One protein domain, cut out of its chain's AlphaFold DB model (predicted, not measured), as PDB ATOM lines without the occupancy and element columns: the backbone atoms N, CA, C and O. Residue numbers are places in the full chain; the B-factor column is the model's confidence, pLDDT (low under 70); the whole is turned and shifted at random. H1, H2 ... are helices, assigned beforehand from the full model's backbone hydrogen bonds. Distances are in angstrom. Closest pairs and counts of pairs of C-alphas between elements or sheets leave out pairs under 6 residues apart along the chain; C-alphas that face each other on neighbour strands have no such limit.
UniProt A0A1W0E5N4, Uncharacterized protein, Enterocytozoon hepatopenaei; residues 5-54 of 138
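This is residues 5 to 54 of the 138 residues of an uncharacterized protein of Enterocytozoon hepatopenaei (UniProt A0A1W0E5N4). Two straight helices, H1 and then the longer H2, make an open V, with the tight link between them at its corner. The arms spread away from this corner, and residues 5 to 17 and 33 to 54 stand free. The printed part has 50 residues with two named helices and no named strand, and its class is all helix. It is extended, with a radius of gyration of the C-alphas of 15.5 A, and flat, spanning 44 by 30 by 9 A.

H1, residues 5 to 23, begins at C-alpha 5 (-43.351, 19.592, -53.833) and is 26.5 A long from first to last C-alpha. H2, residues 29 to 53, is 36.2 A long and ends at C-alpha 53 (-15.159, 47.623, -57.629).

H1 and H2 are close but not clearly touching; their closest C-alphas, those of Ile 22 and Val 29, are 6.2 A apart. They run opposite ways at a steep tilt of 53 degrees. In H1 and H2 every O i to N i+4 pair is within hydrogen-bond range.

The two C-alphas farthest apart, those of Asn 24 and Lys 54, are 46.1 A apart. The printed part has no cut. Residues 25 to 27 have pLDDT under 70.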
ATOM      1  N   LYS A   5     -42.415  19.697 -54.947       76.06
ATOM      2  CA  LYS A   5     -43.351  19.592 -53.833       76.06
ATOM      3  C   LYS A   5     -42.739  19.996 -52.487       76.06
ATOM      4  O   LYS A   5     -43.400  20.696 -51.726       76.06
ATOM      5  N   GLU A   6     -41.498  19.611 -52.199       77.62
ATOM      6  CA  GLU A   6     -40.778  20.000 -50.975       77.62
ATOM      7  C   GLU A   6     -40.486  21.502 -50.949       77.62
ATOM      8  O   GLU A   6     -40.653  22.151 -49.916       77.62
ATOM      9  N   ILE A   7     -40.123  22.079 -52.099       77.88
ATOM     10  CA  ILE A   7     -39.907  23.526 -52.225       77.88
ATOM     11  C   ILE A   7     -41.213  24.277 -51.946       77.88
ATOM     12  O   ILE A   7     -41.221  25.231 -51.168       77.88
ATOM     13  N   ILE A   8     -42.325  23.838 -52.543       79.56
ATOM     14  CA  ILE A   8     -43.641  24.451 -52.327       79.56
ATOM     15  C   ILE A   8     -44.072  24.314 -50.861       79.56
ATOM     16  O   ILE A   8     -44.487  25.304 -50.263       79.56
ATOM     17  N   LEU A   9     -43.915  23.134 -50.254       86.31
ATOM     18  CA  LEU A   9     -44.237  22.899 -48.841       86.31
ATOM     19  C   LEU A   9     -43.426  23.801 -47.906       86.31
ATOM     20  O   LEU A   9     -43.994  24.414 -47.007       86.31
ATOM     21  N   SER A  10     -42.124  23.953 -48.151       79.25
ATOM     22  CA  SER A  10     -41.268  24.859 -47.376       79.25
ATOM     23  C   SER A  10     -41.735  26.317 -47.474       79.25
ATOM     24  O   SER A  10     -41.745  27.047 -46.475       79.25
ATOM     25  N   LYS A  11     -42.169  26.754 -48.665       80.88
ATOM     26  CA  LYS A  11     -42.722  28.102 -48.859       80.88
ATOM     27  C   LYS A  11     -44.053  28.282 -48.135       80.88
ATOM     28  O   LYS A  11     -44.218  29.303 -47.475       80.88
ATOM     29  N   ILE A  12     -44.949  27.295 -48.195       86.19
ATOM     30  CA  ILE A  12     -46.225  27.310 -47.460       86.19
ATOM     31  C   ILE A  12     -45.970  27.418 -45.955       86.19
ATOM     32  O   ILE A  12     -46.481  28.339 -45.331       86.19
ATOM     33  N   GLN A  13     -45.095  26.581 -45.395       86.75
ATOM     34  CA  GLN A  13     -44.749  26.615 -43.967       86.75
ATOM     35  C   GLN A  13     -44.157  27.960 -43.533       86.75
ATOM     36  O   GLN A  13     -44.410  28.439 -42.430       86.75
ATOM     37  N   THR A  14     -43.363  28.590 -44.402       81.81
ATOM     38  CA  THR A  14     -42.813  29.925 -44.134       81.81
ATOM     39  C   THR A  14     -43.926  30.971 -44.071       81.81
ATOM     40  O   THR A  14     -43.923  31.803 -43.168       81.81
ATOM     41  N   ILE A  15     -44.890  30.910 -44.994       80.81
ATOM     42  CA  ILE A  15     -46.048  31.811 -45.017       80.81
ATOM     43  C   ILE A  15     -46.932  31.576 -43.789       80.81
ATOM     44  O   ILE A  15     -47.272  32.537 -43.110       80.81
ATOM     45  N   GLU A  16     -47.244  30.324 -43.453       81.81
ATOM     46  CA  GLU A  16     -48.041  29.969 -42.270       81.81
ATOM     47  C   GLU A  16     -47.391  30.465 -40.975       81.81
ATOM     48  O   GLU A  16     -48.076  30.995 -40.103       81.81
ATOM     49  N   LYS A  17     -46.061  30.360 -40.866       81.00
ATOM     50  CA  LYS A  17     -45.308  30.899 -39.730       81.00
ATOM     51  C   LYS A  17     -45.388  32.424 -39.650       81.00
ATOM     52  O   LYS A  17     -45.497  32.968 -38.560       81.00
ATOM     53  N   ILE A  18     -45.328  33.115 -40.787       75.44
ATOM     54  CA  ILE A  18     -45.485  34.573 -40.825       75.44
ATOM     55  C   ILE A  18     -46.914  34.951 -40.414       75.44
ATOM     56  O   ILE A  18     -47.087  35.823 -39.569       75.44
ATOM     57  N   CYS A  19     -47.928  34.265 -40.949       76.75
ATOM     58  CA  CYS A  19     -49.328  34.494 -40.595       76.75
ATOM     59  C   CYS A  19     -49.587  34.272 -39.100       76.75
ATOM     60  O   CYS A  19     -50.211  35.123 -38.476       76.75
ATOM     61  N   SER A  20     -49.052  33.204 -38.501       77.94
ATOM     62  CA  SER A  20     -49.252  32.934 -37.070       77.94
ATOM     63  C   SER A  20     -48.584  33.976 -36.167       77.94
ATOM     64  O   SER A  20     -49.160  34.376 -35.159       77.94
ATOM     65  N   GLN A  21     -47.410  34.485 -36.548       74.62
ATOM     66  CA  GLN A  21     -46.738  35.573 -35.825       74.62
ATOM     67  C   GLN A  21     -47.528  36.891 -35.876       74.62
ATOM     68  O   GLN A  21     -47.529  37.647 -34.902       74.62
ATOM     69  N   ILE A  22     -48.215  37.145 -36.993       77.06
ATOM     70  CA  ILE A  22     -49.089  38.310 -37.180       77.06
ATOM     71  C   ILE A  22     -50.377  38.155 -36.362       77.06
ATOM     72  O   ILE A  22     -50.759  39.071 -35.641       77.06
ATOM     73  N   GLU A  23     -51.032  36.993 -36.444       74.75
ATOM     74  CA  GLU A  23     -52.281  36.696 -35.725       74.75
ATOM     75  C   GLU A  23     -52.104  36.753 -34.202       74.75
ATOM     76  O   GLU A  23     -53.000  37.207 -33.489       74.75
ATOM     77  N   ASN A  24     -50.927  36.368 -33.702       77.50
ATOM     78  CA  ASN A  24     -50.601  36.411 -32.277       77.50
ATOM     79  C   ASN A  24     -50.107  37.790 -31.789       77.50
ATOM     80  O   ASN A  24     -49.740  37.912 -30.620       77.50
ATOM     81  N   ASN A  25     -50.084  38.827 -32.642       68.44
ATOM     82  CA  ASN A  25     -49.483  40.144 -32.358       68.44
ATOM     83  C   ASN A  25     -48.027  40.065 -31.846       68.44
ATOM     84  O   ASN A  25     -47.553  40.975 -31.165       68.44
ATOM     85  N   GLU A  26     -47.309  38.980 -32.151       67.94
ATOM     86  CA  GLU A  26     -45.908  38.800 -31.747       67.94
ATOM     87  C   GLU A  26     -44.975  39.680 -32.583       67.94
ATOM     88  O   GLU A  26     -43.903  40.076 -32.122       67.94
ATOM     89  N   VAL A  27     -45.387  39.991 -33.816       67.00
ATOM     90  CA  VAL A  27     -44.659  40.847 -34.750       67.00
ATOM     91  C   VAL A  27     -45.667  41.690 -35.529       67.00
ATOM     92  O   VAL A  27     -46.594  41.153 -36.133       67.00
ATOM     93  N   ASP A  28     -45.476  43.009 -35.560       77.81
ATOM     94  CA  ASP A  28     -46.236  43.866 -36.470       77.81
ATOM     95  C   ASP A  28     -45.823  43.542 -37.918       77.81
ATOM     96  O   ASP A  28     -44.635  43.546 -38.258       77.81
ATOM     97  N   VAL A  29     -46.804  43.282 -38.789       75.50
ATOM     98  CA  VAL A  29     -46.615  43.104 -40.242       75.50
ATOM     99  C   VAL A  29     -45.735  44.215 -40.807       75.50
ATOM    100  O   VAL A  29     -44.861  43.973 -41.644       75.50
ATOM    101  N   VAL A  30     -45.953  45.442 -40.335       76.94
ATOM    102  CA  VAL A  30     -45.203  46.621 -40.759       76.94
ATOM    103  C   VAL A  30     -43.726  46.488 -40.391       76.94
ATOM    104  O   VAL A  30     -42.866  46.845 -41.197       76.94
ATOM    105  N   ASP A  31     -43.405  45.951 -39.216       80.00
ATOM    106  CA  ASP A  31     -42.024  45.763 -38.771       80.00
ATOM    107  C   ASP A  31     -41.335  44.601 -39.495       80.00
ATOM    108  O   ASP A  31     -40.167  44.725 -39.877       80.00
ATOM    109  N   LEU A  32     -42.067  43.524 -39.795       79.81
ATOM    110  CA  LEU A  32     -41.569  42.425 -40.628       79.81
ATOM    111  C   LEU A  32     -41.234  42.908 -42.049       79.81
ATOM    112  O   LEU A  32     -40.138  42.656 -42.554       79.81
ATOM    113  N   LEU A  33     -42.130  43.682 -42.667       78.00
ATOM    114  CA  LEU A  33     -41.902  44.273 -43.989       78.00
ATOM    115  C   LEU A  33     -40.764  45.303 -43.981       78.00
ATOM    116  O   LEU A  33     -39.958  45.324 -44.910       78.00
ATOM    117  N   LYS A  34     -40.652  46.143 -42.942       82.62
ATOM    118  CA  LYS A  34     -39.522  47.078 -42.791       82.62
ATOM    119  C   LYS A  34     -38.191  46.341 -42.662       82.62
ATOM    120  O   LYS A  34     -37.203  46.790 -43.246       82.62
ATOM    121  N   SER A  35     -38.160  45.243 -41.908       84.25
ATOM    122  CA  SER A  35     -36.974  44.398 -41.750       84.25
ATOM    123  C   SER A  35     -36.543  43.806 -43.090       84.25
ATOM    124  O   SER A  35     -35.393  43.967 -43.498       84.25
ATOM    125  N   GLU A  36     -37.482  43.228 -43.840       82.12
ATOM    126  CA  GLU A  36     -37.177  42.646 -45.147       82.12
ATOM    127  C   GLU A  36     -36.748  43.711 -46.162       82.12
ATOM    128  O   GLU A  36     -35.755  43.549 -46.869       82.12
ATOM    129  N   LEU A  37     -37.414  44.867 -46.170       85.25
ATOM    130  CA  LEU A  37     -37.026  45.996 -47.010       85.25
ATOM    131  C   LEU A  37     -35.621  46.513 -46.664       85.25
ATOM    132  O   LEU A  37     -34.870  46.909 -47.557       85.25
ATOM    133  N   LYS A  38     -35.239  46.500 -45.383       90.50
ATOM    134  CA  LYS A  38     -33.878  46.831 -44.947       90.50
ATOM    135  C   LYS A  38     -32.870  45.795 -45.447       90.50
ATOM    136  O   LYS A  38     -31.833  46.194 -45.972       90.50
ATOM    137  N   ASN A  39     -33.179  44.502 -45.346       89.19
ATOM    138  CA  ASN A  39     -32.321  43.429 -45.858       89.19
ATOM    139  C   ASN A  39     -32.103  43.565 -47.369       89.19
ATOM    140  O   ASN A  39     -30.964  43.538 -47.835       89.19
ATOM    141  N   LEU A  40     -33.175  43.799 -48.130       88.12
ATOM    142  CA  LEU A  40     -33.105  44.004 -49.576       88.12
ATOM    143  C   LEU A  40     -32.260  45.228 -49.946       88.12
ATOM    144  O   LEU A  40     -31.441  45.141 -50.858       88.12
ATOM    145  N   LYS A  41     -32.393  46.340 -49.212       90.50
ATOM    146  CA  LYS A  41     -31.538  47.526 -49.397       90.50
ATOM    147  C   LYS A  41     -30.068  47.229 -49.109       90.50
ATOM    148  O   LYS A  41     -29.217  47.595 -49.905       90.50
ATOM    149  N   MET A  42     -29.767  46.507 -48.029       91.31
ATOM    150  CA  MET A  42     -28.389  46.107 -47.717       91.31
ATOM    151  C   MET A  42     -27.785  45.214 -48.809       91.31
ATOM    152  O   MET A  42     -26.623  45.383 -49.177       91.31
ATOM    153  N   ILE A  43     -28.572  44.282 -49.355       88.06
ATOM    154  CA  ILE A  43     -28.155  43.443 -50.485       88.06
ATOM    155  C   ILE A  43     -27.913  44.307 -51.727       88.06
ATOM    156  O   ILE A  43     -26.891  44.148 -52.391       88.06
ATOM    157  N   GLN A  44     -28.816  45.241 -52.026       87.75
ATOM    158  CA  GLN A  44     -28.682  46.160 -53.155       87.75
ATOM    159  C   GLN A  44     -27.418  47.022 -53.044       87.75
ATOM    160  O   GLN A  44     -26.664  47.124 -54.011       87.75
ATOM    161  N   ASP A  45     -27.159  47.602 -51.874       92.00
ATOM    162  CA  ASP A  45     -25.972  48.419 -51.621       92.00
ATOM    163  C   ASP A  45     -24.687  47.598 -51.781       92.00
ATOM    164  O   ASP A  45     -23.732  48.055 -52.410       92.00
ATOM    165  N   SER A  46     -24.687  46.354 -51.291       83.50
ATOM    166  CA  SER A  46     -23.580  45.411 -51.477       83.50
ATOM    167  C   SER A  46     -23.332  45.096 -52.958       83.50
ATOM    168  O   SER A  46     -22.197  45.167 -53.429       83.50
ATOM    169  N   ILE A  47     -24.390  44.836 -53.736       84.69
ATOM    170  CA  ILE A  47     -24.285  44.600 -55.185       84.69
ATOM    171  C   ILE A  47     -23.723  45.833 -55.899       84.69
ATOM    172  O   ILE A  47     -22.809  45.704 -56.715       84.69
ATOM    173  N   ASN A  48     -24.236  47.025 -55.586       86.38
ATOM    174  CA  ASN A  48     -23.770  48.279 -56.178       86.38
ATOM    175  C   ASN A  48     -22.283  48.517 -55.876       86.38
ATOM    176  O   ASN A  48     -21.519  48.895 -56.765       86.38
ATOM    177  N   PHE A  49     -21.862  48.261 -54.637       84.56
ATOM    178  CA  PHE A  49     -20.469  48.367 -54.220       84.56
ATOM    179  C   PHE A  49     -19.560  47.395 -54.989       84.56
ATOM    180  O   PHE A  49     -18.537  47.803 -55.542       84.56
ATOM    181  N   GLU A  50     -19.948  46.122 -55.091       80.81
ATOM    182  CA  GLU A  50     -19.192  45.110 -55.842       80.81
ATOM    183  C   GLU A  50     -19.103  45.451 -57.340       80.81
ATOM    184  O   GLU A  50     -18.031  45.341 -57.939       80.81
ATOM    185  N   GLN A  51     -20.183  45.952 -57.949       79.94
ATOM    186  CA  GLN A  51     -20.174  46.396 -59.349       79.94
ATOM    187  C   GLN A  51     -19.201  47.555 -59.591       79.94
ATOM    188  O   GLN A  51     -18.460  47.545 -60.577       79.94
ATOM    189  N   GLN A  52     -19.161  48.538 -58.689       82.38
ATOM    190  CA  GLN A  52     -18.217  49.654 -58.789       82.38
ATOM    191  C   GLN A  52     -16.760  49.178 -58.678       82.38
ATOM    192  O   GLN A  52     -15.882  49.685 -59.389       82.38
ATOM    193  N   ASN A  53     -16.497  48.184 -57.828       83.19
ATOM    194  CA  ASN A  53     -15.159  47.623 -57.629       83.19
ATOM    195  C   ASN A  53     -14.712  46.678 -58.749       83.19
ATOM    196  O   ASN A  53     -13.517  46.605 -59.028       83.19
ATOM    197  N   LYS A  54     -15.639  46.014 -59.445       83.81
ATOM    198  CA  LYS A  54     -15.339  45.149 -60.602       83.81
ATOM    199  C   LYS A  54     -15.419  45.871 -61.951       83.81
ATOM    200  O   LYS A  54     -15.562  45.239 -62.996       83.81
TER     201      LYS A  54